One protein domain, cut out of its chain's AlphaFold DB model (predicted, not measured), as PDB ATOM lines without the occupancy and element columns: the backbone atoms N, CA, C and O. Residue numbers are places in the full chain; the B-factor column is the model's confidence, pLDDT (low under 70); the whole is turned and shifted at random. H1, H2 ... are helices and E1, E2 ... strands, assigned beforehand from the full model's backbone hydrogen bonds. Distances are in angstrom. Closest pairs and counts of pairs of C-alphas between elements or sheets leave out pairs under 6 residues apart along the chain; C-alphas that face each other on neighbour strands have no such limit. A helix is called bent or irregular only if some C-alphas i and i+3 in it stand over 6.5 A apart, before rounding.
ATOM      1  N   ILE A   6     451.338 362.752 489.501       82.00
ATOM      2  CA  ILE A   6     450.215 363.214 488.670       82.00
ATOM      3  C   ILE A   6     449.632 362.117 487.782       82.00
ATOM      4  O   ILE A   6     448.427 361.889 487.809       82.00
ATOM      5  N   GLU A   7     450.478 361.379 487.071       87.56
ATOM      6  CA  GLU A   7     450.031 360.343 486.144       87.56
ATOM      7  C   GLU A   7     449.329 359.173 486.849       87.56
ATOM      8  O   GLU A   7     448.301 358.699 486.364       87.56
ATOM      9  N   GLU A   8     449.841 358.717 487.993       90.12
ATOM     10  CA  GLU A   8     449.209 357.631 488.748       90.12
ATOM     11  C   GLU A   8     447.856 358.068 489.312       90.12
ATOM     12  O   GLU A   8     446.869 357.355 489.139       90.12
ATOM     13  N   ASN A   9     447.775 359.269 489.899       90.75
ATOM     14  CA  ASN A   9     446.520 359.772 490.454       90.75
ATOM     15  C   ASN A   9     445.439 359.908 489.368       90.75
ATOM     16  O   ASN A   9     444.298 359.502 489.583       90.75
ATOM     17  N   PHE A  10     445.796 360.414 488.182       91.19
ATOM     18  CA  PHE A  10     444.870 360.502 487.049       91.19
ATOM     19  C   PHE A  10     444.414 359.129 486.548       91.19
ATOM     20  O   PHE A  10     443.232 358.939 486.260       91.19
ATOM     21  N   LYS A  11     445.324 358.152 486.463       91.81
ATOM     22  CA  LYS A  11     444.982 356.775 486.076       91.81
ATOM     23  C   LYS A  11     444.025 356.126 487.075       91.81
ATOM     24  O   LYS A  11     443.048 355.507 486.656       91.81
ATOM     25  N   LEU A  12     444.285 356.282 488.373       92.81
ATOM     26  CA  LEU A  12     443.418 355.765 489.434       92.81
ATOM     27  C   LEU A  12     442.028 356.398 489.369       92.81
ATOM     28  O   LEU A  12     441.031 355.678 489.369       92.81
ATOM     29  N   ALA A  13     441.965 357.723 489.236       92.94
ATOM     30  CA  ALA A  13     440.705 358.445 489.143       92.94
ATOM     31  C   ALA A  13     439.894 358.030 487.905       92.94
ATOM     32  O   ALA A  13     438.717 357.693 488.008       92.94
ATOM     33  N   ARG A  14     440.543 357.927 486.740       92.81
ATOM     34  CA  ARG A  14     439.906 357.428 485.513       92.81
ATOM     35  C   ARG A  14     439.331 356.024 485.684       92.81
ATOM     36  O   ARG A  14     438.218 355.766 485.234       92.81
ATOM     37  N   ASN A  15     440.084 355.105 486.287       93.81
ATOM     38  CA  ASN A  15     439.624 353.729 486.472       93.81
ATOM     39  C   ASN A  15     438.401 353.666 487.390       93.81
ATOM     40  O   ASN A  15     437.452 352.952 487.082       93.81
ATOM     41  N   ALA A  16     438.388 354.460 488.457       93.25
ATOM     42  CA  ALA A  16     437.238 354.551 489.344       93.25
ATOM     43  C   ALA A  16     436.000 355.143 488.641       93.25
ATOM     44  O   ALA A  16     434.916 354.579 488.769       93.25
ATOM     45  N   LEU A  17     436.154 356.191 487.817       92.19
ATOM     46  CA  LEU A  17     435.054 356.699 486.982       92.19
ATOM     47  C   LEU A  17     434.536 355.640 485.996       92.19
ATOM     48  O   LEU A  17     433.331 355.499 485.809       92.19
ATOM     49  N   LEU A  18     435.430 354.854 485.386       92.06
ATOM     50  CA  LEU A  18     435.039 353.781 484.462       92.06
ATOM     51  C   LEU A  18     434.264 352.668 485.165       92.06
ATOM     52  O   LEU A  18     433.399 352.038 484.559       92.06
ATOM     53  N   ASP A  19     434.580 352.397 486.425       91.88
ATOM     54  CA  ASP A  19     433.852 351.407 487.204       91.88
ATOM     55  C   ASP A  19     432.462 351.914 487.612       91.88
ATOM     56  O   ASP A  19     431.534 351.107 487.670       91.88
ATOM     57  N   PHE A  20     432.281 353.226 487.808       90.00
ATOM     58  CA  PHE A  20     430.947 353.822 487.921       90.00
ATOM     59  C   PHE A  20     430.150 353.681 486.616       90.00
ATOM     60  O   PHE A  20     429.034 353.166 486.656       90.00
ATOM     61  N   ASP A  21     430.746 354.014 485.466       88.50
ATOM     62  CA  ASP A  21     430.097 353.894 484.146       88.50
ATOM     63  C   ASP A  21     429.611 352.461 483.870       88.50
ATOM     64  O   ASP A  21     428.469 352.230 483.477       88.50
ATOM     65  N   LYS A  22     430.457 351.456 484.142       89.50
ATOM     66  CA  LYS A  22     430.078 350.042 483.987       89.50
ATOM     67  C   LYS A  22     428.905 349.655 484.883       89.50
ATOM     68  O   LYS A  22     428.042 348.897 484.445       89.50
ATOM     69  N   LYS A  23     428.893 350.126 486.134       87.44
ATOM     70  CA  LYS A  23     427.806 349.838 487.078       87.44
ATOM     71  C   LYS A  23     426.492 350.438 486.594       87.44
ATOM     72  O   LYS A  23     425.491 349.728 486.604       87.44
ATOM     73  N   ASP A  24     426.505 351.679 486.106       84.50
ATOM     74  CA  ASP A  24     425.300 352.308 485.558       84.50
ATOM     75  C   ASP A  24     424.773 351.551 484.337       84.50
ATOM     76  O   ASP A  24     423.584 351.257 484.283       84.50
ATOM     77  N   ILE A  25     425.648 351.146 483.410       85.81
ATOM     78  CA  ILE A  25     425.252 350.362 482.228       85.81
ATOM     79  C   ILE A  25     424.605 349.031 482.637       85.81
ATOM     80  O   ILE A  25     423.594 348.624 482.065       85.81
ATOM     81  N   ILE A  26     425.181 348.315 483.606       87.62
ATOM     82  CA  ILE A  26     424.609 347.049 484.090       87.62
ATOM     83  C   ILE A  26     423.224 347.297 484.699       87.62
ATOM     84  O   ILE A  26     422.287 346.563 484.384       87.62
ATOM     85  N   ARG A  27     423.088 348.354 485.504       83.06
ATOM     86  CA  ARG A  27     421.838 348.731 486.173       83.06
ATOM     87  C   ARG A  27     420.744 349.142 485.190       83.06
ATOM     88  O   ARG A  27     419.614 348.678 485.298       83.06
ATOM     89  N   GLU A  28     421.059 349.989 484.211       82.62
ATOM     90  CA  GLU A  28     420.107 350.398 483.168       82.62
ATOM     91  C   GLU A  28     419.553 349.184 482.415       82.62
ATOM     92  O   GLU A  28     418.356 349.112 482.128       82.62
ATOM     93  N   ASN A  29     420.407 348.189 482.165       84.50
ATOM     94  CA  ASN A  29     419.999 346.936 481.543       84.50
ATOM     95  C   ASN A  29     419.162 346.042 482.478       84.50
ATOM     96  O   ASN A  29     418.290 345.321 481.987       84.50
ATOM     97  N   SER A  30     419.389 346.078 483.798       87.44
ATOM     98  CA  SER A  30     418.621 345.297 484.783       87.44
ATOM     99  C   SER A  30     417.346 345.986 485.289       87.44
ATOM    100  O   SER A  30     416.496 345.312 485.872       87.44
ATOM    101  N   LYS A  31     417.158 347.287 485.012       83.69
ATOM    102  CA  LYS A  31     416.051 348.131 485.513       83.69
ATOM    103  C   LYS A  31     415.965 348.192 487.044       83.69
ATOM    104  O   LYS A  31     414.874 348.324 487.598       83.69
ATOM    105  N   GLU A  32     417.098 348.073 487.724       79.31
ATOM    106  CA  GLU A  32     417.178 348.228 489.179       79.31
ATOM    107  C   GLU A  32     417.000 349.698 489.601       79.31
ATOM    108  O   GLU A  32     417.450 350.617 488.912       79.31
ATOM    109  N   GLU A  33     416.332 349.922 490.736       73.19
ATOM    110  CA  GLU A  33     416.151 351.258 491.315       73.19
ATOM    111  C   GLU A  33     417.456 351.795 491.923       73.19
ATOM    112  O   GLU A  33     418.252 351.051 492.495       73.19
ATOM    113  N   VAL A  34     417.655 353.113 491.822       73.62
ATOM    114  CA  VAL A  34     418.839 353.809 492.346       73.62
ATOM    115  C   VAL A  34     418.807 353.831 493.874       73.62
ATOM    116  O   VAL A  34     417.824 354.257 494.482       73.62
ATOM    117  N   THR A  35     419.902 353.413 494.506       73.00
ATOM    118  CA  THR A  35     420.034 353.442 495.970       73.00
ATOM    119  C   THR A  35     420.572 354.787 496.476       73.00
ATOM    120  O   THR A  35     421.251 355.519 495.761       73.00
ATOM    121  N   ALA A  36     420.326 355.119 497.749       66.75
ATOM    122  CA  ALA A  36     420.797 356.372 498.364       66.75
ATOM    123  C   ALA A  36     422.334 356.503 498.459       66.75
ATOM    124  O   ALA A  36     422.856 357.581 498.729       66.75
ATOM    125  N   GLU A  37     423.075 355.407 498.293       63.78
ATOM    126  CA  GLU A  37     424.540 355.432 498.272       63.78
ATOM    127  C   GLU A  37     425.080 355.794 496.878       63.78
ATOM    128  O   GLU A  37     426.184 356.326 496.756       63.78
ATOM    129  N   GLU A  38     424.271 355.581 495.839       66.56
ATOM    130  CA  GLU A  38     424.597 355.843 494.434       66.56
ATOM    131  C   GLU A  38     424.298 357.277 493.988       66.56
ATOM    132  O   GLU A  38     424.802 357.689 492.941       66.56
ATOM    133  N   THR A  39     423.533 358.029 494.785       68.69
ATOM    134  CA  THR A  39     423.289 359.473 494.613       68.69
ATOM    135  C   THR A  39     424.414 360.336 495.184       68.69
ATOM    136  O   THR A  39     424.390 361.563 495.075       68.69
ATOM    137  N   ARG A  40     425.422 359.725 495.823       74.38
ATOM    138  CA  ARG A  40     426.590 360.471 496.297       74.38
ATOM    139  C   ARG A  40     427.393 361.002 495.109       74.38
ATOM    140  O   ARG A  40     427.559 360.265 494.134       74.38
ATOM    141  N   PRO A  41     427.970 362.212 495.216       79.31
ATOM    142  CA  PRO A  41     428.857 362.739 494.189       79.31
ATOM    143  C   PRO A  41     429.972 361.740 493.870       79.31
ATOM    144  O   PRO A  41     430.648 361.233 494.767       79.31
ATOM    145  N   ARG A  42     430.152 361.459 492.579       87.19
ATOM    146  CA  ARG A  42     431.144 360.496 492.061       87.19
ATOM    147  C   ARG A  42     432.469 361.149 491.677       87.19
ATOM    148  O   ARG A  42     433.331 360.522 491.066       87.19
ATOM    149  N   GLU A  43     432.625 362.408 492.056       90.94
ATOM    150  CA  GLU A  43     433.829 363.197 491.863       90.94
ATOM    151  C   GLU A  43     434.997 362.615 492.661       90.94
ATOM    152  O   GLU A  43     434.865 362.224 493.824       90.94
ATOM    153  N   ILE A  44     436.173 362.596 492.044       93.00
ATOM    154  CA  ILE A  44     437.382 362.036 492.639       93.00
ATOM    155  C   ILE A  44     438.409 363.140 492.789       93.00
ATOM    156  O   ILE A  44     438.859 363.725 491.806       93.00
ATOM    157  N   VAL A  45     438.813 363.401 494.030       94.00
ATOM    158  CA  VAL A  45     439.865 364.372 494.329       94.00
ATOM    159  C   VAL A  45     441.229 363.788 493.974       94.00
ATOM    160  O   VAL A  45     441.641 362.766 494.518       94.00
ATOM    161  N   ILE A  46     441.953 364.476 493.094       92.31
ATOM    162  CA  ILE A  46     443.292 364.091 492.627       92.31
ATOM    163  C   ILE A  46     444.369 364.887 493.366       92.31
ATOM    164  O   ILE A  46     445.430 364.353 493.700       92.31
ATOM    165  N   PHE A  47     444.106 366.169 493.636       92.69
ATOM    166  CA  PHE A  47     445.032 367.057 494.332       92.69
ATOM    167  C   PHE A  47     444.314 368.010 495.280       92.69
ATOM    168  O   PHE A  47     443.178 368.407 495.043       92.69
ATOM    169  N   TYR A  48     445.038 368.406 496.324       93.00
ATOM    170  CA  TYR A  48     444.638 369.394 497.322       93.00
ATOM    171  C   TYR A  48     445.571 370.604 497.246       93.00
ATOM    172  O   TYR A  48     446.691 370.487 496.729       93.00
ATOM    173  N   ASP A  49     445.117 371.728 497.797       92.44
ATOM    174  CA  ASP A  49     445.886 372.966 497.957       92.44
ATOM    175  C   ASP A  49     446.488 373.460 496.626       92.44
ATOM    176  O   ASP A  49     447.674 373.788 496.502       92.44
ATOM    177  N   VAL A  50     445.666 373.436 495.575       91.75
ATOM    178  CA  VAL A  50     446.007 373.888 494.227       91.75
ATOM    179  C   VAL A  50     445.474 375.299 494.017       91.75
ATOM    180  O   VAL A  50     444.284 375.552 494.139       91.75
ATOM    181  N   THR A  51     446.370 376.218 493.665       92.69
ATOM    182  CA  THR A  51     446.001 377.582 493.275       92.69
ATOM    183  C   THR A  51     445.455 377.613 491.848       92.69
ATOM    184  O   THR A  51     445.820 376.770 491.023       92.69
ATOM    185  N   LEU A  52     444.656 378.632 491.523       91.69
ATOM    186  CA  LEU A  52     444.144 378.869 490.167       91.69
ATOM    187  C   LEU A  52     445.250 378.907 489.105       91.69
ATOM    188  O   LEU A  52     445.158 378.246 488.074       91.69
ATOM    189  N   GLU A  53     446.334 379.635 489.376       91.88
ATOM    190  CA  GLU A  53     447.475 379.723 488.460       91.88
ATOM    191  C   GLU A  53     448.057 378.336 488.158       91.88
ATOM    192  O   GLU A  53     448.297 377.977 487.005       91.88
ATOM    193  N   LYS A  54     448.235 377.521 489.200       91.00
ATOM    194  CA  LYS A  54     448.777 376.170 489.070       91.00
ATOM    195  C   LYS A  54     447.800 375.235 488.356       91.00
ATOM    196  O   LYS A  54     448.251 374.378 487.596       91.00
ATOM    197  N   TYR A  55     446.495 375.396 488.583       92.00
ATOM    198  CA  TYR A  55     445.443 374.702 487.838       92.00
ATOM    199  C   TYR A  55     445.568 374.971 486.332       92.00
ATOM    200  O   TYR A  55     445.729 374.026 485.555       92.00
ATOM    201  N   HIS A  56     445.639 376.244 485.937       89.44
ATOM    202  CA  HIS A  56     445.784 376.635 484.534       89.44
ATOM    203  C   HIS A  56     447.101 376.165 483.908       89.44
ATOM    204  O   HIS A  56     447.109 375.668 482.785       89.44
ATOM    205  N   GLN A  57     448.220 376.284 484.629       88.44
ATOM    206  CA  GLN A  57     449.538 375.936 484.092       88.44
ATOM    207  C   GLN A  57     449.762 374.427 483.937       88.44
ATOM    208  O   GLN A  57     450.535 374.026 483.071       88.44
ATOM    209  N   LYS A  58     449.157 373.592 484.796       85.56
ATOM    210  CA  LYS A  58     449.508 372.161 484.875       85.56
ATOM    211  C   LYS A  58     448.366 371.190 484.640       85.56
ATOM    212  O   LYS A  58     448.635 370.078 484.212       85.56
ATOM    213  N   PHE A  59     447.127 371.542 484.955       85.44
ATOM    214  CA  PHE A  59     446.038 370.561 484.973       85.44
ATOM    215  C   PHE A  59     445.132 370.674 483.751       85.44
ATOM    216  O   PHE A  59     444.785 369.643 483.175       85.44
ATOM    217  N   LEU A  60     444.847 371.897 483.291       78.88
ATOM    218  CA  LEU A  60     444.040 372.126 482.086       78.88
ATOM    219  C   LEU A  60     444.637 371.509 480.811       78.88
ATOM    220  O   LEU A  60     443.905 371.135 479.906       78.88
ATOM    221  N   GLN A  61     445.957 371.365 480.708       76.06
ATOM    222  CA  GLN A  61     446.552 370.733 479.522       76.06
ATOM    223  C   GLN A  61     446.698 369.215 479.666       76.06
ATOM    224  O   GLN A  61     446.580 368.480 478.686       76.06
ATOM    225  N   GLU A  62     446.917 368.730 480.887       75.25
ATOM    226  CA  GLU A  62     447.228 367.321 481.139       75.25
ATOM    227  C   GLU A  62     445.980 366.428 481.145       75.25
ATOM    228  O   GLU A  62     446.073 365.265 480.761       75.25
ATOM    229  N   TYR A  63     444.796 366.933 481.517       75.00
ATOM    230  CA  TYR A  63     443.603 366.079 481.659       75.00
ATOM    231  C   TYR A  63     443.217 365.356 480.364       75.00
ATOM    232  O   TYR A  63     442.819 364.187 480.387       75.00
ATOM    233  N   ARG A  64     443.400 366.017 479.210       76.06
ATOM    234  CA  ARG A  64     443.079 365.449 477.893       76.06
ATOM    235  C   ARG A  64     443.893 364.190 477.613       76.06
ATOM    236  O   ARG A  64     443.367 363.247 477.024       76.06
ATOM    237  N   ARG A  65     445.138 364.128 478.103       84.50
ATOM    238  CA  ARG A  65     446.006 362.943 477.998       84.50
ATOM    239  C   ARG A  65     445.421 361.733 478.731       84.50
ATOM    240  O   ARG A  65     445.684 360.600 478.338       84.50
ATOM    241  N   PHE A  66     444.625 361.967 479.770       85.69
ATOM    242  CA  PHE A  66     444.020 360.927 480.598       85.69
ATOM    243  C   PHE A  66     442.539 360.675 480.281       85.69
ATOM    244  O   PHE A  66     441.930 359.807 480.896       85.69
ATOM    245  N   SER A  67     441.964 361.371 479.293       88.81
ATOM    246  CA  SER A  67     440.571 361.189 478.852       88.81
ATOM    247  C   SER A  67     439.536 361.326 479.982       88.81
ATOM    248  O   SER A  67     438.550 360.590 480.019       88.81
ATOM    249  N   VAL A  68     439.761 362.262 480.905       90.88
ATOM    250  CA  VAL A  68     438.842 362.614 482.003       90.88
ATOM    251  C   VAL A  68     438.704 364.125 482.095       90.88
ATOM    252  O   VAL A  68     439.692 364.821 481.896       90.88
ATOM    253  N   TYR A  69     437.515 364.639 482.391       90.31
ATOM    254  CA  TYR A  69     437.333 366.059 482.670       90.31
ATOM    255  C   TYR A  69     437.799 366.391 484.079       90.31
ATOM    256  O   TYR A  69     437.629 365.594 485.005       90.31
ATOM    257  N   VAL A  70     438.379 367.583 484.230       92.50
ATOM    258  CA  VAL A  70     438.846 368.110 485.513       92.50
ATOM    259  C   VAL A  70     438.271 369.476 485.789       92.50
ATOM    260  O   VAL A  70     438.154 370.296 484.884       92.50
ATOM    261  N   ARG A  71     438.014 369.756 487.061       92.50
ATOM    262  CA  ARG A  71     437.668 371.096 487.531       92.50
ATOM    263  C   ARG A  71     438.388 371.411 488.836       92.50
ATOM    264  O   ARG A  71     438.889 370.501 489.509       92.50
ATOM    265  N   LEU A  72     438.507 372.694 489.154       94.12
ATOM    266  CA  LEU A  72     439.061 373.155 490.424       94.12
ATOM    267  C   LEU A  72     437.890 373.483 491.352       94.12
ATOM    268  O   LEU A  72     437.019 374.242 490.959       94.12
ATOM    269  N   VAL A  73     437.861 372.936 492.565       92.75
ATOM    270  CA  VAL A  73     436.810 373.207 493.555       92.75
ATOM    271  C   VAL A  73     437.436 373.471 494.908       92.75
ATOM    272  O   VAL A  73     437.991 372.559 495.523       92.75
ATOM    273  N   LYS A  74     437.352 374.716 495.384       92.56
ATOM    274  CA  LYS A  74     437.889 375.144 496.686       92.56
ATOM    275  C   LYS A  74     439.335 374.693 496.907       92.56
ATOM    276  O   LYS A  74     439.670 374.029 497.893       92.56
ATOM    277  N   GLY A  75     440.177 374.940 495.905       92.25
ATOM    278  CA  GLY A  75     441.586 374.550 495.886       92.25
ATOM    279  C   GLY A  75     441.850 373.053 495.670       92.25
ATOM    280  O   GLY A  75     442.995 372.612 495.780       92.25
ATOM    281  N   LYS A  76     440.833 372.242 495.361       94.38
ATOM    282  CA  LYS A  76     440.981 370.813 495.046       94.38
ATOM    283  C   LYS A  76     440.834 370.578 493.551       94.38
ATOM    284  O   LYS A  76     439.873 371.037 492.951       94.38
ATOM    285  N   VAL A  77     441.748 369.820 492.951       93.56
ATOM    286  CA  VAL A  77     441.564 369.342 491.573       93.56
ATOM    287  C   VAL A  77     440.806 368.036 491.635       93.56
ATOM    288  O   VAL A  77     441.288 367.075 492.244       93.56
ATOM    289  N   ILE A  78     439.649 368.006 490.991       93.88
ATOM    290  CA  ILE A  78     438.792 366.829 490.928       93.88
ATOM    291  C   ILE A  78     438.626 366.364 489.485       93.88
ATOM    292  O   ILE A  78     438.650 367.181 488.565       93.88
ATOM    293  N   THR A  79     438.429 365.063 489.291       93.62
ATOM    294  CA  THR A  79     437.817 364.523 488.069       93.62
ATOM    295  C   THR A  79     436.385 364.137 488.333       93.62
ATOM    296  O   THR A  79     436.105 363.523 489.362       93.62
ATOM    297  N   TYR A  80     435.515 364.437 487.383       91.38
ATOM    298  CA  TYR A  80     434.074 364.271 487.554       91.38
ATOM    299  C   TYR A  80     433.401 363.537 486.391       91.38
ATOM    300  O   TYR A  80     432.328 362.981 486.582       91.38
ATOM    301  N   GLU A  81     434.039 363.477 485.217       90.19
ATOM    302  CA  GLU A  81     433.454 362.856 484.028       90.19
ATOM    303  C   GLU A  81     434.527 362.215 483.133       90.19
ATOM    304  O   GLU A  81     435.688 362.635 483.113       90.19
ATOM    305  N   ILE A  82     434.148 361.193 482.368       90.00
ATOM    306  CA  ILE A  82     434.989 360.574 481.342       90.00
ATOM    307  C   ILE A  82     434.778 361.294 480.014       90.00
ATOM    308  O   ILE A  82     433.649 361.453 479.547       90.00
ATOM    309  N   LEU A  83     435.874 361.621 479.319       84.88
ATOM    310  CA  LEU A  83     435.777 362.007 477.912       84.88
ATOM    311  C   LEU A  83     435.350 360.787 477.096       84.88
ATOM    312  O   LEU A  83     436.167 359.934 476.745       84.88
ATOM    313  N   SER A  84     434.053 360.701 476.810       83.69
ATOM    314  CA  SER A  84     433.459 359.613 476.042       83.69
ATOM    315  C   SER A  84     432.884 360.126 474.713       83.69
ATOM    316  O   SER A  84     432.344 361.234 474.662       83.69
ATOM    317  N   PRO A  85     432.961 359.339 473.621       85.81
ATOM    318  CA  PRO A  85     432.346 359.721 472.352       85.81
ATOM    319  C   PRO A  85     430.838 360.022 472.439       85.81
ATOM    320  O   PRO A  85     430.422 360.992 471.811       85.81
ATOM    321  N   PRO A  86     430.015 359.284 473.220       84.00
ATOM    322  CA  PRO A  86     428.602 359.628 473.396       84.00
ATOM    323  C   PRO A  86     428.388 361.018 473.999       84.00
ATOM    324  O   PRO A  86     427.577 361.781 473.484       84.00
ATOM    325  N   TYR A  87     429.158 361.368 475.036       84.94
ATOM    326  CA  TYR A  87     429.133 362.707 475.626       84.94
ATOM    327  C   TYR A  87     429.482 363.773 474.576       84.94
ATOM    328  O   TYR A  87     428.734 364.729 474.376       84.94
ATOM    329  N   ALA A  88     430.588 363.580 473.848       85.25
ATOM    330  CA  ALA A  88     431.059 364.551 472.863       85.25
ATOM    331  C   ALA A  88     430.070 364.715 471.696       85.25
ATOM    332  O   ALA A  88     429.850 365.831 471.231       85.25
ATOM    333  N   SER A  89     429.447 363.616 471.252       89.25
ATOM    334  CA  SER A  89     428.410 363.641 470.217       89.25
ATOM    335  C   SER A  89     427.188 364.424 470.680       89.25
ATOM    336  O   SER A  89     426.718 365.284 469.947       89.25
ATOM    337  N   LEU A  90     426.713 364.192 471.908       89.12
ATOM    338  CA  LEU A  90     425.554 364.904 472.448       89.12
ATOM    339  C   LEU A  90     425.792 366.420 472.497       89.12
ATOM    340  O   LEU A  90     424.946 367.189 472.045       89.12
ATOM    341  N   VAL A  91     426.956 366.860 472.985       90.50
ATOM    342  CA  VAL A  91     427.320 368.288 472.983       90.50
ATOM    343  C   VAL A  91     427.391 368.830 471.549       90.50
ATOM    344  O   VAL A  91     426.838 369.896 471.265       90.50
ATOM    345  N   ALA A  92     428.014 368.088 470.628       90.81
ATOM    346  CA  ALA A  92     428.124 368.474 469.221       90.81
ATOM    347  C   ALA A  92     426.766 368.563 468.505       90.81
ATOM    348  O   ALA A  92     426.614 369.413 467.631       90.81
ATOM    349  N   ASP A  93     425.787 367.743 468.893       92.75
ATOM    350  CA  ASP A  93     424.432 367.738 468.336       92.75
ATOM    351  C   ASP A  93     423.556 368.861 468.921       92.75
ATOM    352  O   ASP A  93     422.741 369.456 468.213       92.75
ATOM    353  N   LEU A  94     423.746 369.219 470.197       92.56
ATOM    354  CA  LEU A  94     422.999 370.303 470.848       92.56
ATOM    355  C   LEU A  94     423.359 371.688 470.296       92.56
ATOM    356  O   LEU A  94     422.477 372.526 470.092       92.56
ATOM    357  N   ILE A  95     424.641 371.942 470.027       92.31
ATOM    358  CA  ILE A  95     425.124 373.242 469.532       92.31
ATOM    359  C   ILE A  95     424.392 373.717 468.258       92.31
ATOM    360  O   ILE A  95     423.906 374.852 468.262       92.31
ATOM    361  N   PRO A  96     424.273 372.930 467.168       92.19
ATOM    362  CA  PRO A  96     423.581 373.371 465.960       92.19
ATOM    363  C   PRO A  96     422.076 373.556 466.176       92.19
ATOM    364  O   PRO A  96     421.500 374.457 465.568       92.19
ATOM    365  N   ILE A  97     421.442 372.776 467.059       92.75
ATOM    366  CA  ILE A  97     420.025 372.957 467.417       92.75
ATOM    367  C   ILE A  97     419.827 374.328 468.076       92.75
ATOM    368  O   ILE A  97     418.971 375.110 467.659       92.75
ATOM    369  N   LEU A  98     420.670 374.658 469.056       92.00
ATOM    370  CA  LEU A  98     420.648 375.948 469.747       92.00
ATOM    371  C   LEU A  98     420.979 377.108 468.798       92.00
ATOM    372  O   LEU A  98     420.322 378.148 468.832       92.00
ATOM    373  N   ALA A  99     421.959 376.926 467.910       88.88
ATOM    374  CA  ALA A  99     422.329 377.923 466.907       88.88
ATOM    375  C   ALA A  99     421.216 378.150 465.869       88.88
ATOM    376  O   ALA A  99     421.035 379.271 465.390       88.88
ATOM    377  N   GLY A 100     420.462 377.099 465.534       90.50
ATOM    378  CA  GLY A 100     419.309 377.153 464.638       90.50
ATOM    379  C   GLY A 100     418.099 377.866 465.242       90.50
ATOM    380  O   GLY A 100     417.265 378.380 464.497       90.50
ATOM    381  N   TRP A 101     418.014 377.958 466.573       90.25
ATOM    382  CA  TRP A 101     416.909 378.640 467.247       90.25
ATOM    383  C   TRP A 101     416.926 380.155 466.995       90.25
ATOM    384  O   TRP A 101     415.887 380.765 466.737       90.25
ATOM    385  N   THR A 102     418.099 380.793 467.043       87.75
ATOM    386  CA  THR A 102     418.231 382.225 466.753       87.75
ATOM    387  C   THR A 102     419.671 382.627 466.437       87.75
ATOM    388  O   THR A 102     420.630 382.142 467.030       87.75
ATOM    389  N   ASN A 103     419.835 383.619 465.559       87.88
ATOM    390  CA  ASN A 103     421.136 384.227 465.273       87.88
ATOM    391  C   ASN A 103     421.577 385.267 466.323       87.88
ATOM    392  O   ASN A 103     422.655 385.849 466.188       87.88
ATOM    393  N   ARG A 104     420.756 385.521 467.350       89.88
ATOM    394  CA  ARG A 104     421.026 386.499 468.417       89.88
ATOM    395  C   ARG A 104     421.808 385.928 469.590       89.88
ATOM    396  O   ARG A 104     422.057 386.658 470.542       89.88
ATOM    397  N   LEU A 105     422.180 384.655 469.540       90.25
ATOM    398  CA  LEU A 105     422.951 384.007 470.591       90.25
ATOM    399  C   LEU A 105     424.392 383.772 470.141       90.25
ATOM    400  O   LEU A 105     424.713 383.619 468.950       90.25
ATOM    401  N   LYS A 106     425.273 383.776 471.130       91.12
ATOM    402  CA  LYS A 106     426.631 383.272 471.045       91.12
ATOM    403  C   LYS A 106     426.705 382.048 471.953       91.12
ATOM    404  O   LYS A 106     426.234 382.092 473.083       91.12
ATOM    405  N   ILE A 107     427.238 380.964 471.404       92.38
ATOM    406  CA  ILE A 107     427.341 379.666 472.066       92.38
ATOM    407  C   ILE A 107     428.828 379.343 472.180       92.38
ATOM    408  O   ILE A 107     429.566 379.493 471.199       92.38
ATOM    409  N   TYR A 108     429.247 378.928 473.365       91.62
ATOM    410  CA  TYR A 108     430.580 378.429 473.672       91.62
ATOM    411  C   TYR A 108     430.447 376.992 474.162       91.62
ATOM    412  O   TYR A 108     429.454 376.660 474.807       91.62
ATOM    413  N   ALA A 109     431.432 376.161 473.847       90.75
ATOM    414  CA  ALA A 109     431.519 374.793 474.336       90.75
ATOM    415  C   ALA A 109     432.776 374.647 475.195       90.75
ATOM    416  O   ALA A 109     433.787 375.269 474.861       90.75
ATOM    417  N   GLU A 110     432.698 373.838 476.255       89.38
ATOM    418  CA  GLU A 110     433.811 373.559 477.181       89.38
ATOM    419  C   GLU A 110     434.499 374.848 477.674       89.38
ATOM    420  O   GLU A 110     435.703 375.045 477.499       89.38
ATOM    421  N   LEU A 111     433.708 375.777 478.224       89.94
ATOM    422  CA  LEU A 111     434.211 377.063 478.701       89.94
ATOM    423  C   LEU A 111     434.551 376.991 480.192       89.94
ATOM    424  O   LEU A 111     433.660 376.839 481.027       89.94
ATOM    425  N   ASP A 112     435.822 377.202 480.521       89.81
ATOM    426  CA  ASP A 112     436.260 377.360 481.906       89.81
ATOM    427  C   ASP A 112     435.747 378.682 482.493       89.81
ATOM    428  O   ASP A 112     436.034 379.775 481.994       89.81
ATOM    429  N   MET A 113     434.990 378.576 483.580       89.19
ATOM    430  CA  MET A 113     434.394 379.683 484.312       89.19
ATOM    431  C   MET A 113     434.917 379.700 485.742       89.19
ATOM    432  O   MET A 113     434.728 378.748 486.496       89.19
ATOM    433  N   ILE A 114     435.543 380.811 486.134       89.62
ATOM    434  CA  ILE A 114     435.886 381.059 487.536       89.62
ATOM    435  C   ILE A 114     434.584 381.374 488.272       89.62
ATOM    436  O   ILE A 114     433.883 382.327 487.914       89.62
ATOM    437  N   VAL A 115     434.260 380.565 489.278       86.62
ATOM    438  CA  VAL A 115     433.060 380.727 490.105       86.62
ATOM    439  C   VAL A 115     433.440 380.985 491.567       86.62
ATOM    440  O   VAL A 115     434.534 380.634 492.006       86.62
ATOM    441  N   GLY A 116     432.555 381.635 492.322       77.19
ATOM    442  CA  GLY A 116     432.841 382.126 493.668       77.19
ATOM    443  C   GLY A 116     433.743 383.368 493.706       77.19
ATOM    444  O   GLY A 116     434.099 383.946 492.678       77.19
ATOM    445  N   ASN A 117     434.109 383.773 494.927       71.88
ATOM    446  CA  ASN A 117     434.850 385.013 495.208       71.88
ATOM    447  C   ASN A 117     436.339 384.797 495.527       71.88
ATOM    448  O   ASN A 117     437.106 385.756 495.555       71.88
ATOM    449  N   GLU A 118     436.756 383.558 495.799       78.44
ATOM    450  CA  GLU A 118     438.082 383.258 496.362       78.44
ATOM    451  C   GLU A 118     439.109 382.809 495.307       78.44
ATOM    452  O   GLU A 118     440.233 382.452 495.653       78.44
ATOM    453  N   ASN A 119     438.767 382.883 494.008       81.31
ATOM    454  CA  ASN A 119     439.615 382.432 492.891       81.31
ATOM    455  C   ASN A 119     440.181 381.019 493.116       81.31
ATOM    456  O   ASN A 119     441.330 380.724 492.786       81.31
ATOM    457  N   ASP A 120     439.382 380.146 493.714       88.31
ATOM    458  CA  ASP A 120     439.771 378.803 494.131       88.31
ATOM    459  C   ASP A 120     438.892 377.724 493.491       88.31
ATOM    460  O   ASP A 120     439.078 376.539 493.770       88.31
ATOM    461  N   THR A 121     437.951 378.135 492.638       91.31
ATOM    462  CA  THR A 121     436.969 377.278 491.988       91.31
ATOM    463  C   THR A 121     436.837 377.672 490.515       91.31
ATOM    464  O   THR A 121     436.674 378.845 490.172       91.31
ATOM    465  N   VAL A 122     436.958 376.686 489.630       92.69
ATOM    466  CA  VAL A 122     436.823 376.810 488.178       92.69
ATOM    467  C   VAL A 122     436.011 375.634 487.689       92.69
ATOM    468  O   VAL A 122     436.485 374.504 487.812       92.69
ATOM    469  N   ASN A 123     434.855 375.903 487.095       91.38
ATOM    470  CA  ASN A 123     434.006 374.890 486.481       91.38
ATOM    471  C   ASN A 123     434.131 374.960 484.958       91.38
ATOM    472  O   ASN A 123     434.155 376.048 484.388       91.38
ATOM    473  N   CYS A 124     434.207 373.804 484.300       90.56
ATOM    474  CA  CYS A 124     434.240 373.723 482.843       90.56
ATOM    475  C   CYS A 124     432.818 373.496 482.321       90.56
ATOM    476  O   CYS A 124     432.350 372.358 482.233       90.56
ATOM    477  N   ALA A 125     432.132 374.590 482.000       92.06
ATOM    478  CA  ALA A 125     430.754 374.550 481.544       92.06
ATOM    479  C   ALA A 125     430.661 373.941 480.142       92.06
ATOM    480  O   ALA A 125     431.344 374.380 479.209       92.06
ATOM    481  N   ASN A 126     429.803 372.933 479.969       92.69
ATOM    482  CA  ASN A 126     429.760 372.178 478.717       92.69
ATOM    483  C   ASN A 126     429.230 373.022 477.558       92.69
ATOM    484  O   ASN A 126     429.825 373.022 476.480       92.69
ATOM    485  N   ILE A 127     428.140 373.762 477.783       94.25
ATOM    486  CA  ILE A 127     427.598 374.732 476.829       94.25
ATOM    487  C   ILE A 127     427.230 376.017 477.570       94.25
ATOM    488  O   ILE A 127     426.417 376.015 478.493       94.25
ATOM    489  N   VAL A 128     427.782 377.136 477.110       93.81
ATOM    490  CA  VAL A 128     427.539 378.476 477.658       93.81
ATOM    491  C   VAL A 128     426.904 379.341 476.585       93.81
ATOM    492  O   VAL A 128     427.373 379.385 475.446       93.81
ATOM    493  N   ILE A 129     425.829 380.036 476.944       93.69
ATOM    494  CA  ILE A 129     425.030 380.815 476.003       93.69
ATOM    495  C   ILE A 129     424.850 382.231 476.533       93.69
ATOM    496  O   ILE A 129     424.349 382.450 477.639       93.69
ATOM    497  N   GLU A 130     425.190 383.207 475.699       91.69
ATOM    498  CA  GLU A 130     424.966 384.625 475.966       91.69
ATOM    499  C   GLU A 130     424.344 385.333 474.750       91.69
ATOM    500  O   GLU A 130     424.427 384.838 473.616       91.69
ATOM    501  N   PRO A 131     423.717 386.504 474.944       90.50
ATOM    502  CA  PRO A 131     423.318 387.361 473.841       90.50
ATOM    503  C   PRO A 131     424.527 387.749 472.990       90.50
ATOM    504  O   PRO A 131     425.573 388.146 473.496       90.50
ATOM    505  N   ARG A 132     424.371 387.683 471.671       87.94
ATOM    506  CA  ARG A 132     425.394 388.129 470.735       87.94
ATOM    507  C   ARG A 132     425.566 389.640 470.855       87.94
ATOM    508  O   ARG A 132     424.627 390.401 470.621       87.94
ATOM    509  N   HIS A 133     426.787 390.062 471.154       81.94
ATOM    510  CA  HIS A 133     427.170 391.470 471.138       81.94
ATOM    511  C   HIS A 133     427.193 392.020 469.710       81.94
ATOM    512  O   HIS A 133     427.596 391.332 468.770       81.94
ATOM    513  N   VAL A 134     426.768 393.276 469.546       70.75
ATOM    514  CA  VAL A 134     426.797 393.985 468.251       70.75
ATOM    515  C   VAL A 134     428.239 394.242 467.796       70.75
ATOM    516  O   VAL A 134     428.523 394.272 466.601       70.75
ATOM    517  N   SER A 135     429.157 394.391 468.749       73.62
ATOM    518  CA  SER A 135     430.585 394.578 468.508       73.62
ATOM    519  C   SER A 135     431.366 393.376 469.018       73.62
ATOM    520  O   SER A 135     430.970 392.741 469.996       73.62
ATOM    521  N   ALA A 136     432.484 393.065 468.357       71.06
ATOM    522  CA  ALA A 136     433.388 392.037 468.845       71.06
ATOM    523  C   ALA A 136     433.864 392.410 470.262       71.06
ATOM    524  O   ALA A 136     434.260 393.562 470.475       71.06
ATOM    525  N   PRO A 137     433.811 391.478 471.226       75.12
ATOM    526  CA  PRO A 137     434.302 391.747 472.564       75.12
ATOM    527  C   PRO A 137     435.793 392.104 472.538       75.12
ATOM    528  O   PRO A 137     436.563 391.560 471.744       75.12
ATOM    529  N   GLY A 138     436.193 393.041 473.400       77.31
ATOM    530  CA  GLY A 138     437.589 393.446 473.544       77.31
ATOM    531  C   GLY A 138     438.476 392.332 474.108       77.31
ATOM    532  O   GLY A 138     438.005 391.303 474.596       77.31
ATOM    533  N   THR A 139     439.789 392.551 474.075       77.00
ATOM    534  CA  THR A 139     440.763 391.672 474.735       77.00
ATOM    535  C   THR A 139     440.466 391.574 476.232       77.00
ATOM    536  O   THR A 139     440.342 392.604 476.892       77.00
ATOM    537  N   GLY A 140     440.377 390.353 476.764       76.00
ATOM    538  CA  GLY A 140     440.058 390.113 478.177       76.00
ATOM    539  C   GLY A 140     438.563 390.052 478.496       76.00
ATOM    540  O   GLY A 140     438.198 390.048 479.666       76.00
ATOM    541  N   TYR A 141     437.694 390.005 477.482       81.88
ATOM    542  CA  TYR A 141     436.272 389.755 477.691       81.88
ATOM    543  C   TYR A 141     436.027 388.412 478.383       81.88
ATOM    544  O   TYR A 141     436.493 387.370 477.918       81.88
ATOM    545  N   VAL A 142     435.243 388.459 479.456       81.81
ATOM    546  CA  VAL A 142     434.728 387.288 480.160       81.81
ATOM    547  C   VAL A 142     433.258 387.129 479.767       81.81
ATOM    548  O   VAL A 142     432.496 388.082 479.952       81.81
ATOM    549  N   PRO A 143     432.850 385.975 479.204       83.38
ATOM    550  CA  PRO A 143     431.455 385.719 478.867       83.38
ATOM    551  C   PRO A 143     430.517 385.926 480.055       83.38
ATOM    552  O   PRO A 143     430.829 385.519 481.174       83.38
ATOM    553  N   TRP A 144     429.352 386.527 479.800       83.31
ATOM    554  CA  TRP A 144     428.296 386.686 480.800       83.31
ATOM    555  C   TRP A 144     427.080 385.850 480.396       83.31
ATOM    556  O   TRP A 144     426.156 386.356 479.740       83.31
ATOM    557  N   PRO A 145     427.072 384.555 480.758       88.75
ATOM    558  CA  PRO A 145     426.006 383.664 480.351       88.75
ATOM    559  C   PRO A 145     424.639 384.098 480.856       88.75
ATOM    560  O   PRO A 145     424.470 384.619 481.957       88.75
ATOM    561  N   ARG A 146     423.633 383.804 480.033       89.56
ATOM    562  CA  ARG A 146     422.213 383.811 480.411       89.56
ATOM    563  C   ARG A 146     421.634 382.407 480.492       89.56
ATOM    564  O   ARG A 146     420.549 382.235 481.034       89.56
ATOM    565  N   MET A 147     422.349 381.427 479.952       92.31
ATOM    566  CA  MET A 147     422.028 380.016 480.061       92.31
ATOM    567  C   MET A 147     423.327 379.215 480.040       92.31
ATOM    568  O   MET A 147     424.242 379.519 479.271       92.31
ATOM    569  N   ILE A 148     423.380 378.202 480.895       93.81
ATOM    570  CA  ILE A 148     424.426 377.187 480.944       93.81
ATOM    571  C   ILE A 148     423.709 375.844 480.850       93.81
ATOM    572  O   ILE A 148     422.654 375.668 481.461       93.81
ATOM    573  N   ILE A 149     424.243 374.932 480.047       94.19
ATOM    574  CA  ILE A 149     423.758 373.558 479.946       94.19
ATOM    575  C   ILE A 149     424.924 372.656 480.312       94.19
ATOM    576  O   ILE A 149     425.964 372.700 479.653       94.19
ATOM    577  N   GLU A 150     424.714 371.850 481.346       93.25
ATOM    578  CA  GLU A 150     425.624 370.787 481.749       93.25
ATOM    579  C   GLU A 150     425.051 369.434 481.355       93.25
ATOM    580  O   GLU A 150     423.838 369.210 481.364       93.25
ATOM    581  N   VAL A 151     425.949 368.534 480.991       89.44
ATOM    582  CA  VAL A 151     425.672 367.186 480.534       89.44
ATOM    583  C   VAL A 151     426.551 366.256 481.357       89.44
ATOM    584  O   VAL A 151     427.768 366.359 481.336       89.44
ATOM    585  N   GLY A 152     425.944 365.315 482.069       88.00
ATOM    586  CA  GLY A 152     426.669 364.259 482.769       88.00
ATOM    587  C   GLY A 152     426.326 362.905 482.171       88.00
ATOM    588  O   GLY A 152     425.162 362.632 481.873       88.00
ATOM    589  N   LYS A 153     427.337 362.059 481.995       84.56
ATOM    590  CA  LYS A 153     427.175 360.623 481.767       84.56
ATOM    591  C   LYS A 153     427.467 359.844 483.049       84.56
ATOM    592  O   LYS A 153     426.659 359.018 483.449       84.56
ATOM    593  N   THR A 154     428.621 360.093 483.663       85.12
ATOM    594  CA  THR A 154     429.043 359.469 484.928       85.12
ATOM    595  C   THR A 154     428.841 360.380 486.132       85.12
ATOM    596  O   THR A 154     428.785 359.892 487.265       85.12
ATOM    597  N   GLU A 155     428.693 361.683 485.894       87.56
ATOM    598  CA  GLU A 155     428.311 362.647 486.917       87.56
ATOM    599  C   GLU A 155     426.849 362.444 487.352       87.56
ATOM    600  O   GLU A 155     425.946 362.216 486.547       87.56
ATOM    601  N   THR A 156     426.614 362.498 488.662       87.44
ATOM    602  CA  THR A 156     425.283 362.334 489.267       87.44
ATOM    603  C   THR A 156     424.427 363.585 489.087       87.44
ATOM    604  O   THR A 156     424.962 364.695 489.093       87.44
ATOM    605  N   ILE A 157     423.100 363.428 489.061       86.81
ATOM    606  CA  ILE A 157     422.150 364.552 488.989       86.81
ATOM    607  C   ILE A 157     422.366 365.543 490.142       86.81
ATOM    608  O   ILE A 157     422.300 366.748 489.936       86.81
ATOM    609  N   GLU A 158     422.656 365.062 491.348       87.12
ATOM    610  CA  GLU A 158     422.920 365.893 492.523       87.12
ATOM    611  C   GLU A 158     424.157 366.779 492.337       87.12
ATOM    612  O   GLU A 158     424.121 367.965 492.663       87.12
ATOM    613  N   SER A 159     425.230 366.218 491.774       87.81
ATOM    614  CA  SER A 159     426.445 366.970 491.438       87.81
ATOM    615  C   SER A 159     426.156 368.015 490.352       87.81
ATOM    616  O   SER A 159     426.436 369.194 490.564       87.81
ATOM    617  N   LEU A 160     425.460 367.643 489.269       90.44
ATOM    618  CA  LEU A 160     425.031 368.591 488.231       90.44
ATOM    619  C   LEU A 160     424.150 369.719 488.793       90.44
ATOM    620  O   LEU A 160     424.328 370.884 488.445       90.44
ATOM    621  N   ASN A 161     423.224 369.402 489.701       89.44
ATOM    622  CA  ASN A 161     422.374 370.396 490.355       89.44
ATOM    623  C   ASN A 161     423.184 371.344 491.246       89.44
ATOM    624  O   ASN A 161     422.891 372.538 491.281       89.44
ATOM    625  N   SER A 162     424.215 370.842 491.934       87.88
ATOM    626  CA  SER A 162     425.074 371.681 492.777       87.88
ATOM    627  C   SER A 162     425.847 372.734 491.971       87.88
ATOM    628  O   SER A 162     426.036 373.851 492.451       87.88
ATOM    629  N   LEU A 163     426.189 372.443 490.707       90.00
ATOM    630  CA  LEU A 163     426.824 373.414 489.808       90.00
ATOM    631  C   LEU A 163     425.930 374.617 489.518       90.00
ATOM    632  O   LEU A 163     426.429 375.732 489.372       90.00
ATOM    633  N   ALA A 164     424.610 374.420 489.452       88.88
ATOM    634  CA  ALA A 164     423.683 375.520 489.223       88.88
ATOM    635  C   ALA A 164     423.807 376.577 490.333       88.88
ATOM    636  O   ALA A 164     423.899 377.767 490.034       88.88
ATOM    637  N   GLU A 165     423.876 376.155 491.598       85.62
ATOM    638  CA  GLU A 165     424.063 377.076 492.724       85.62
ATOM    639  C   GLU A 165     425.365 377.872 492.587       85.62
ATOM    640  O   GLU A 165     425.356 379.093 492.754       85.62
ATOM    641  N   GLU A 166     426.465 377.218 492.208       86.50
ATOM    642  CA  GLU A 166     427.761 377.878 492.021       86.50
ATOM    643  C   GLU A 166     427.720 378.911 490.886       86.50
ATOM    644  O   GLU A 166     428.143 380.053 491.078       86.50
ATOM    645  N   TYR A 167     427.132 378.568 489.737       87.50
ATOM    646  CA  TYR A 167     426.997 379.495 488.612       87.50
ATOM    647  C   TYR A 167     426.124 380.715 488.936       87.50
ATOM    648  O   TYR A 167     426.444 381.835 488.524       87.50
ATOM    649  N   PHE A 168     425.039 380.530 489.692       78.56
ATOM    650  CA  PHE A 168     424.138 381.625 490.057       78.56
ATOM    651  C   PHE A 168     424.596 382.415 491.289       78.56
ATOM    652  O   PHE A 168     424.190 383.566 491.444       78.56
ATOM    653  N   SER A 169     425.489 381.870 492.118       73.19
ATOM    654  CA  SER A 169     426.043 382.577 493.283       73.19
ATOM    655  C   SER A 169     426.887 383.808 492.917       73.19
ATOM    656  O   SER A 169     426.963 384.752 493.700       73.19
ATOM    657  N   ASN A 170     427.433 383.845 491.695       59.34
ATOM    658  CA  ASN A 170     428.178 384.980 491.136       59.34
ATOM    659  C   ASN A 170     427.305 385.976 490.352       59.34
ATOM    660  O   ASN A 170     427.819 386.936 489.781       59.34
ATOM    661  N   SER A 171     425.991 385.746 490.282       48.03
ATOM    662  CA  SER A 171     425.049 386.595 489.549       48.03
ATOM    663  C   SER A 171     424.412 387.645 490.467       48.03
ATOM    664  O   SER A 171     423.196 387.630 490.660       48.03
TER     665      SER A 171
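Overview. This is residues 6 to 171 of the 172 residues of an uncharacterized protein of Rhizophagus irregularis (UniProt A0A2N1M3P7). Two small three-stranded sheets meet where the end of E2 comes beside the beginning of E5; the long helix H1 packs on the sheet E1 E3 E2, while the sharply bent hairpin of E4 and E5, with E6 beside E5, lies between H4 and H5. Residues 25 to 30 of H1 and the loop residues 135 to 141 stick out. The printed part has 166 residues with five named helices and six named strands, in the order H1 E1 H2 H3 E2 E3 H4 E4 E5 E6 H5, of mixed class. Both sheets are antiparallel; the whole is compact, with a radius of gyration of the C-alphas of 16.9 A and spans of 51 by 38 by 29 A.

Arrangement. Start with H1, residues 6 to 30, on the sheet of E1, residues 44 to 47, E3, residues 76 to 82, and E2, residues 68 to 73: two layers, a helix on one face of a sheet. H1 lies over E3 at a height over the sheet of 6.9 A, slantwise to the strands at 34 degrees on the local plane; Ala 13 and Thr 79 have their closest C-alphas, 6.8 A. Look for N 44 and O 79, 2.8 A, between E1 and E3, and N 73 and O 76, 2.8 A, in the hairpin of E2 and E3. H2, residues 52 to 58, and H3, residues 63 to 66, only graze this sheet; E1, H2 H3 and E2 form a split strand-helix-strand unit, two strands that run the same way with helices between them along the chain and E3 between them in the sheet, with a right-handed crossover. H3 touches residues 10 to 14 of H1, the closest C-alphas being those of Phe 10 and Phe 66, 6.5 A. Next, E4, residues 105 to 115, E5, residues 121 to 131, and E6, residues 147 to 149, form a meander, each strand the antiparallel neighbour of the one before, in a strongly twisted sheet. E4 bends by 89 degrees at residue 110 and E5 by 85 degrees at 126; N 113 and O 123 are 2.8 A apart, N 129 and O 147 2.9 A. Three layers form here, helices on both faces: H4, residues 85 to 101, runs along E5 at 5 degrees on the local plane, and H5, residues 157 to 169, across it at 80 degrees. The closest C-alphas of E2 and E5 are those of Val 73 and Thr 121, 4.4 A. Every O i to N i+4 pair is within hydrogen-bond range in H1 and H2, 11 of 13 in H4 and 7 of 9 in H5; H3 is too short for one.

Along the chain. Find C-alpha 6 at (450.215, 363.214, 488.670); from there H1 runs 36.5 A. H4 is 24.9 A long, E5 24.8 A, E4 22.2 A. H5 ends at C-alpha 169, (426.043, 382.577, 493.283).

Size, cuts and confidence. The C-alphas farthest apart, of Ser 30 and Ser 135, are 53.3 A apart. The printed part has no cut; its long links are H1 to E1 and E5 to E6. Residues 36 to 39 and 170 to 171 have pLDDT under 70.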